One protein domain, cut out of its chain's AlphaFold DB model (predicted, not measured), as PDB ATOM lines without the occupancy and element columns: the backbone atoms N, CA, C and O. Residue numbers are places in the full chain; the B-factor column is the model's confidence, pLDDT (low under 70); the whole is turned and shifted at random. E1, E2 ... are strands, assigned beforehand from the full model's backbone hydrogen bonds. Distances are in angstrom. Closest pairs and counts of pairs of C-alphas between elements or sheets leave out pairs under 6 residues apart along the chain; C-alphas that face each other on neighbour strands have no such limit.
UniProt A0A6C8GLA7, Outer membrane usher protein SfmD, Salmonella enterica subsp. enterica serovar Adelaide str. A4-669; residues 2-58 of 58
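AT A GLANCE: This is residues 2 to 58 of the 58 residues of the protein "Outer membrane usher protein SfmD" of Salmonella enterica subsp. enterica serovar Adelaide str. A4-669 (UniProt A0A6C8GLA7). With little regular structure, this small domain has two strand hairpins, short E1-E2 and longer E3-E4, crossed and only loosely met; an unnamed tail, residues 45 to 58, follows. The 57 printed residues hold no named helix and four strands, 21 residues in all: all strand, each two-stranded sheet antiparallel. It is compact, with a radius of gyration of the C-alphas of 11.0 A and spans of 31 by 25 by 18 A.

HOW THE PARTS SIT: E1, residues 10 to 13, and E2, residues 17 to 20, form an antiparallel hairpin at 167 degrees; N 13 and O 17 are 2.8 A apart. E3, residues 28 to 34, and E4, residues 39 to 44, form another at 156 degrees, with N 31 and O 41 at 2.8 A. The closest C-alphas of E1 and E3, Val 12 and Ile 31, are 7.8 A apart. E2 and E3 are apart.

IN THESE COORDINATES: E1 begins at C-alpha 10 (34.809, 14.101, 44.450). E3 measures 18.4 A and E4 17.0 A, ending at C-alpha 44 (31.032, 21.939, 56.680).

THE WHOLE: The farthest C-alphas, Gln 36 and Lys 47, are 32.1 A apart. The printed part has no cut, no link is long, and no printed residue is under 70 in pLDDT.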
ATOM      1  N   GLU A   2      36.457  20.371  46.219       94.06
ATOM      2  CA  GLU A   2      37.788  20.392  46.818       94.06
ATOM      3  C   GLU A   2      37.680  20.379  48.338       94.06
ATOM      4  O   GLU A   2      36.714  20.919  48.875       94.06
ATOM      5  N   ASP A   3      38.636  19.757  49.018       92.44
ATOM      6  CA  ASP A   3      38.818  19.924  50.462       92.44
ATOM      7  C   ASP A   3      39.539  21.251  50.783       92.44
ATOM      8  O   ASP A   3      39.810  22.068  49.897       92.44
ATOM      9  N   ASP A   4      39.831  21.488  52.065       89.25
ATOM     10  CA  ASP A   4      40.550  22.688  52.518       89.25
ATOM     11  C   ASP A   4      42.024  22.732  52.054       89.25
ATOM     12  O   ASP A   4      42.635  23.799  52.066       89.25
ATOM     13  N   GLU A   5      42.588  21.604  51.609       90.50
ATOM     14  CA  GLU A   5      43.941  21.508  51.043       90.50
ATOM     15  C   GLU A   5      43.954  21.731  49.518       90.50
ATOM     16  O   GLU A   5      45.018  21.830  48.906       90.50
ATOM     17  N   GLY A   6      42.779  21.856  48.890       90.69
ATOM     18  CA  GLY A   6      42.628  22.025  47.445       90.69
ATOM     19  C   GLY A   6      42.645  20.710  46.661       90.69
ATOM     20  O   GLY A   6      42.638  20.736  45.428       90.69
ATOM     21  N   ASN A   7      42.630  19.559  47.335       91.88
ATOM     22  CA  ASN A   7      42.559  18.266  46.670       91.88
ATOM     23  C   ASN A   7      41.145  18.027  46.156       91.88
ATOM     24  O   ASN A   7      40.157  18.264  46.853       91.88
ATOM     25  N   ASN A   8      41.025  17.484  44.946       92.12
ATOM     26  CA  ASN A   8      39.729  17.033  44.460       92.12
ATOM     27  C   ASN A   8      39.300  15.775  45.226       92.12
ATOM     28  O   ASN A   8      39.869  14.704  45.036       92.12
ATOM     29  N   VAL A   9      38.256  15.910  46.039       92.94
ATOM     30  CA  VAL A   9      37.706  14.825  46.866       92.94
ATOM     31  C   VAL A   9      36.367  14.315  46.337       92.94
ATOM     32  O   VAL A   9      35.635  13.634  47.050       92.94
ATOM     33  N   GLY A  10      36.001  14.646  45.094       92.69
ATOM     34  CA  GLY A  10      34.809  14.101  44.450       92.69
ATOM     35  C   GLY A  10      34.069  15.055  43.509       92.69
ATOM     36  O   GLY A  10      34.624  16.000  42.939       92.69
ATOM     37  N   LEU A  11      32.780  14.776  43.306       93.06
ATOM     38  CA  LEU A  11      31.986  15.357  42.220       93.06
ATOM     39  C   LEU A  11      30.557  15.717  42.640       93.06
ATOM     40  O   LEU A  11      29.963  15.088  43.512       93.06
ATOM     41  N   VAL A  12      30.007  16.725  41.966       90.94
ATOM     42  CA  VAL A  12      28.603  17.133  42.085       90.94
ATOM     43  C   VAL A  12      27.820  16.448  40.970       90.94
ATOM     44  O   VAL A  12      28.173  16.577  39.798       90.94
ATOM     45  N   GLY A  13      26.792  15.694  41.342       90.62
ATOM     46  CA  GLY A  13      25.855  15.058  40.425       90.62
ATOM     47  C   GLY A  13      24.553  15.845  40.279       90.62
ATOM     48  O   GLY A  13      24.354  16.903  40.873       90.62
ATOM     49  N   GLN A  14      23.635  15.302  39.483       89.69
ATOM     50  CA  GLN A  14      22.306  15.886  39.307       89.69
ATOM     51  C   GLN A  14      21.458  15.792  40.586       89.69
ATOM     52  O   GLN A  14      21.647  14.895  41.411       89.69
ATOM     53  N   GLY A  15      20.501  16.715  40.727       89.62
ATOM     54  CA  GLY A  15      19.573  16.743  41.862       89.62
ATOM     55  C   GLY A  15      20.226  17.155  43.183       89.62
ATOM     56  O   GLY A  15      19.852  16.626  44.224       89.62
ATOM     57  N   SER A  16      21.219  18.050  43.133       87.12
ATOM     58  CA  SER A  16      21.947  18.553  44.313       87.12
ATOM     59  C   SER A  16      22.638  17.453  45.125       87.12
ATOM     60  O   SER A  16      22.766  17.549  46.344       87.12
ATOM     61  N   ARG A  17      23.089  16.391  44.447       90.44
ATOM     62  CA  ARG A  17      23.805  15.271  45.065       90.44
ATOM     63  C   ARG A  17      25.307  15.478  44.985       90.44
ATOM     64  O   ARG A  17      25.827  15.908  43.957       90.44
ATOM     65  N   VAL A  18      26.006  15.105  46.046       90.00
ATOM     66  CA  VAL A  18      27.463  15.183  46.132       90.00
ATOM     67  C   VAL A  18      28.009  13.789  46.405       90.00
ATOM     68  O   VAL A  18      27.516  13.095  47.287       90.00
ATOM     69  N   PHE A  19      29.022  13.376  45.646       91.00
ATOM     70  CA  PHE A  19      29.722  12.111  45.853       91.00
ATOM     71  C   PHE A  19      31.139  12.410  46.318       91.00
ATOM     72  O   PHE A  19      31.924  12.979  45.554       91.00
ATOM     73  N   ILE A  20      31.459  12.017  47.548       89.62
ATOM     74  CA  ILE A  20      32.755  12.261  48.185       89.62
ATOM     75  C   ILE A  20      33.581  10.968  48.122       89.62
ATOM     76  O   ILE A  20      33.095   9.897  48.474       89.62
ATOM     77  N   ARG A  21      34.816  11.053  47.619       89.44
ATOM     78  CA  ARG A  21      35.774   9.949  47.463       89.44
ATOM     79  C   ARG A  21      37.054  10.298  48.217       89.44
ATOM     80  O   ARG A  21      37.906  11.006  47.691       89.44
ATOM     81  N   THR A  22      37.156   9.839  49.456       82.56
ATOM     82  CA  THR A  22      38.282  10.127  50.353       82.56
ATOM     83  C   THR A  22      38.378   9.050  51.429       82.56
ATOM     84  O   THR A  22      37.361   8.506  51.850       82.56
ATOM     85  N   GLU A  23      39.596   8.772  51.892       84.00
ATOM     86  CA  GLU A  23      39.868   7.857  53.011       84.00
ATOM     87  C   GLU A  23      39.464   8.457  54.368       84.00
ATOM     88  O   GLU A  23      39.256   7.742  55.348       84.00
ATOM     89  N   LYS A  24      39.374   9.790  54.449       85.12
ATOM     90  CA  LYS A  24      39.020  10.527  55.666       85.12
ATOM     91  C   LYS A  24      37.896  11.502  55.378       85.12
ATOM     92  O   LYS A  24      37.986  12.272  54.423       85.12
ATOM     93  N   VAL A  25      36.881  11.510  56.240       83.69
ATOM     94  CA  VAL A  25      35.806  12.508  56.192       83.69
ATOM     95  C   VAL A  25      36.435  13.907  56.252       83.69
ATOM     96  O   VAL A  25      37.138  14.205  57.222       83.69
ATOM     97  N   PRO A  26      36.242  14.752  55.223       87.06
ATOM     98  CA  PRO A  26      36.807  16.087  55.216       87.06
ATOM     99  C   PRO A  26      36.032  16.952  56.212       87.06
ATOM    100  O   PRO A  26      34.826  16.785  56.374       87.06
ATOM    101  N   ILE A  27      36.705  17.902  56.861       89.81
ATOM    102  CA  ILE A  27      36.038  18.873  57.749       89.81
ATOM    103  C   ILE A  27      35.066  19.733  56.941       89.81
ATOM    104  O   ILE A  27      33.992  20.112  57.403       89.81
ATOM    105  N   SER A  28      35.446  20.051  55.707       92.12
ATOM    106  CA  SER A  28      34.620  20.828  54.813       92.12
ATOM    107  C   SER A  28      34.962  20.554  53.357       92.12
ATOM    108  O   SER A  28      36.045  20.060  53.037       92.12
ATOM    109  N   VAL A  29      34.026  20.880  52.471       93.62
ATOM    110  CA  VAL A  29      34.249  20.857  51.028       93.62
ATOM    111  C   VAL A  29      33.815  22.166  50.393       93.62
ATOM    112  O   VAL A  29      32.762  22.727  50.704       93.62
ATOM    113  N   LYS A  30      34.631  22.629  49.450       94.62
ATOM    114  CA  LYS A  30      34.342  23.730  48.544       94.62
ATOM    115  C   LYS A  30      33.705  23.178  47.272       94.62
ATOM    116  O   LYS A  30      34.285  22.357  46.546       94.62
ATOM    117  N   ILE A  31      32.500  23.648  46.981       93.31
ATOM    118  CA  ILE A  31      31.717  23.258  45.814       93.31
ATOM    119  C   ILE A  31      31.628  24.456  44.877       93.31
ATOM    120  O   ILE A  31      31.126  25.506  45.255       93.31
ATOM    121  N   ALA A  32      32.107  24.301  43.645       91.69
ATOM    122  CA  ALA A  32      31.946  25.336  42.630       91.69
ATOM    123  C   ALA A  32      30.480  25.394  42.176       91.69
ATOM    124  O   ALA A  32      29.964  24.400  41.659       91.69
ATOM    125  N   THR A  33      29.834  26.542  42.363       90.25
ATOM    126  CA  THR A  33      28.473  26.826  41.880       90.25
ATOM    127  C   THR A  33      28.510  27.429  40.480       90.25
ATOM    128  O   THR A  33      27.678  27.089  39.645       90.25
ATOM    129  N   ASP A  34      29.537  28.233  40.194       89.00
ATOM    130  CA  ASP A  34      29.893  28.689  38.855       89.00
ATOM    131  C   ASP A  34      31.421  28.724  38.719       89.00
ATOM    132  O   ASP A  34      32.104  29.593  39.262       89.00
ATOM    133  N   LYS A  35      31.972  27.763  37.970       84.31
ATOM    134  CA  LYS A  35      33.422  27.671  37.745       84.31
ATOM    135  C   LYS A  35      33.974  28.823  36.910       84.31
ATOM    136  O   LYS A  35      35.131  29.176  37.100       84.31
ATOM    137  N   GLN A  36      33.194  29.370  35.977       91.06
ATOM    138  CA  GLN A  36      33.662  30.434  35.086       91.06
ATOM    139  C   GLN A  36      33.778  31.759  35.837       91.06
ATOM    140  O   GLN A  36      34.730  32.503  35.627       91.06
ATOM    141  N   GLN A  37      32.843  32.015  36.753       91.56
ATOM    142  CA  GLN A  37      32.847  33.207  37.602       91.56
ATOM    143  C   GLN A  37      33.670  33.035  38.886       91.56
ATOM    144  O   GLN A  37      33.778  33.966  39.680       91.56
ATOM    145  N   GLY A  38      34.247  31.850  39.114       90.88
ATOM    146  CA  GLY A  38      34.981  31.544  40.340       90.88
ATOM    147  C   GLY A  38      34.098  31.536  41.590       90.88
ATOM    148  O   GLY A  38      34.608  31.721  42.691       90.88
ATOM    149  N   LEU A  39      32.785  31.330  41.437       92.56
ATOM    150  CA  LEU A  39      31.842  31.260  42.545       92.56
ATOM    151  C   LEU A  39      31.832  29.854  43.136       92.56
ATOM    152  O   LEU A  39      31.745  28.835  42.439       92.56
ATOM    153  N   PHE A  40      31.896  29.812  44.456       93.81
ATOM    154  CA  PHE A  40      31.872  28.592  45.234       93.81
ATOM    155  C   PHE A  40      31.015  28.781  46.473       93.81
ATOM    156  O   PHE A  40      30.834  29.892  46.964       93.81
ATOM    157  N   CYS A  41      30.522  27.668  46.983       93.19
ATOM    158  CA  CYS A  41      29.875  27.579  48.273       93.19
ATOM    159  C   CYS A  41      30.602  26.528  49.117       93.19
ATOM    160  O   CYS A  41      31.331  25.673  48.590       93.19
ATOM    161  N   LYS A  42      30.444  26.608  50.434       94.38
ATOM    162  CA  LYS A  42      31.113  25.719  51.383       94.38
ATOM    163  C   LYS A  42      30.089  24.875  52.134       94.38
ATOM    164  O   LYS A  42      29.079  25.389  52.612       94.38
ATOM    165  N   ILE A  43      30.377  23.582  52.257       93.12
ATOM    166  CA  ILE A  43      29.688  22.677  53.181       93.12
ATOM    167  C   ILE A  43      30.679  22.294  54.270       93.12
ATOM    168  O   ILE A  43      31.792  21.872  53.962       93.12
ATOM    169  N   THR A  44      30.269  22.420  55.526       91.56
ATOM    170  CA  THR A  44      31.032  21.939  56.680       91.56
ATOM    171  C   THR A  44      30.365  20.678  57.205       91.56
ATOM    172  O   THR A  44      29.140  20.638  57.337       91.56
ATOM    173  N   PHE A  45      31.167  19.662  57.491       87.50
ATOM    174  CA  PHE A  45      30.721  18.410  58.082       87.50
ATOM    175  C   PHE A  45      31.115  18.366  59.556       87.50
ATOM    176  O   PHE A  45      32.138  18.921  59.962       87.50
ATOM    177  N   ASP A  46      30.310  17.670  60.356       81.69
ATOM    178  CA  ASP A  46      30.723  17.251  61.691       81.69
ATOM    179  C   ASP A  46      31.684  16.047  61.589       81.69
ATOM    180  O   ASP A  46      32.181  15.698  60.520       81.69
ATOM    181  N   LYS A  47      31.958  15.364  62.706       79.44
ATOM    182  CA  LYS A  47      32.867  14.199  62.743       79.44
ATOM    183  C   LYS A  47      32.467  13.049  61.804       79.44
ATOM    184  O   LYS A  47      33.299  12.180  61.546       79.44
ATOM    185  N   GLN A  48      31.215  13.003  61.352       85.06
ATOM    186  CA  GLN A  48      30.689  11.995  60.433       85.06
ATOM    187  C   GLN A  48      29.762  12.645  59.403       85.06
ATOM    188  O   GLN A  48      29.093  13.639  59.692       85.06
ATOM    189  N   ILE A  49      29.715  12.052  58.210       86.62
ATOM    190  CA  ILE A  49      28.717  12.372  57.191       86.62
ATOM    191  C   ILE A  49      27.548  11.409  57.390       86.62
ATOM    192  O   ILE A  49      27.735  10.196  57.340       86.62
ATOM    193  N   ASP A  50      26.360  11.952  57.619       86.69
ATOM    194  CA  ASP A  50      25.110  11.199  57.665       86.69
ATOM    195  C   ASP A  50      24.388  11.376  56.331       86.69
ATOM    196  O   ASP A  50      23.933  12.470  55.996       86.69
ATOM    197  N   GLU A  51      24.278  10.293  55.565       84.31
ATOM    198  CA  GLU A  51      23.634  10.289  54.247       84.31
ATOM    199  C   GLU A  51      22.131  10.614  54.301       84.31
ATOM    200  O   GLU A  51      21.540  10.951  53.275       84.31
ATOM    201  N   ASN A  52      21.510  10.553  55.485       88.00
ATOM    202  CA  ASN A  52      20.107  10.913  55.687       88.00
ATOM    203  C   ASN A  52      19.916  12.397  56.031       88.00
ATOM    204  O   ASN A  52      18.781  12.880  56.020       88.00
ATOM    205  N   ASN A  53      20.995  13.129  56.325       89.38
ATOM    206  CA  ASN A  53      20.939  14.558  56.606       89.38
ATOM    207  C   ASN A  53      21.082  15.397  55.335       89.38
ATOM    208  O   ASN A  53      21.815  15.074  54.400       89.38
ATOM    209  N   VAL A  54      20.398  16.543  55.328       88.94
ATOM    210  CA  VAL A  54      20.531  17.548  54.271       88.94
ATOM    211  C   VAL A  54      21.588  18.565  54.680       88.94
ATOM    212  O   VAL A  54      21.407  19.324  55.632       88.94
ATOM    213  N   TYR A  55      22.675  18.614  53.917       89.88
ATOM    214  CA  TYR A  55      23.731  19.604  54.094       89.88
ATOM    215  C   TYR A  55      23.457  20.833  53.229       89.88
ATOM    216  O   TYR A  55      23.250  20.728  52.020       89.88
ATOM    217  N   ILE A  56      23.461  22.013  53.850       87.50
ATOM    218  CA  ILE A  56      23.192  23.283  53.170       87.50
ATOM    219  C   ILE A  56      24.519  23.955  52.830       87.50
ATOM    220  O   ILE A  56      25.332  24.218  53.717       87.50
ATOM    221  N   CYS A  57      24.706  24.265  51.550       89.06
ATOM    222  CA  CYS A  57      25.841  25.059  51.100       89.06
ATOM    223  C   CYS A  57      25.642  26.532  51.473       89.06
ATOM    224  O   CYS A  57      24.557  27.074  51.247       89.06
ATOM    225  N   ARG A  58      26.677  27.163  52.030       83.62
ATOM    226  CA  ARG A  58      26.702  28.595  52.362       83.62
ATOM    227  C   ARG A  58      27.682  29.362  51.492       83.62
ATOM    228  O   ARG A  58      28.696  28.749  51.077       83.62
TER     229      ARG A  58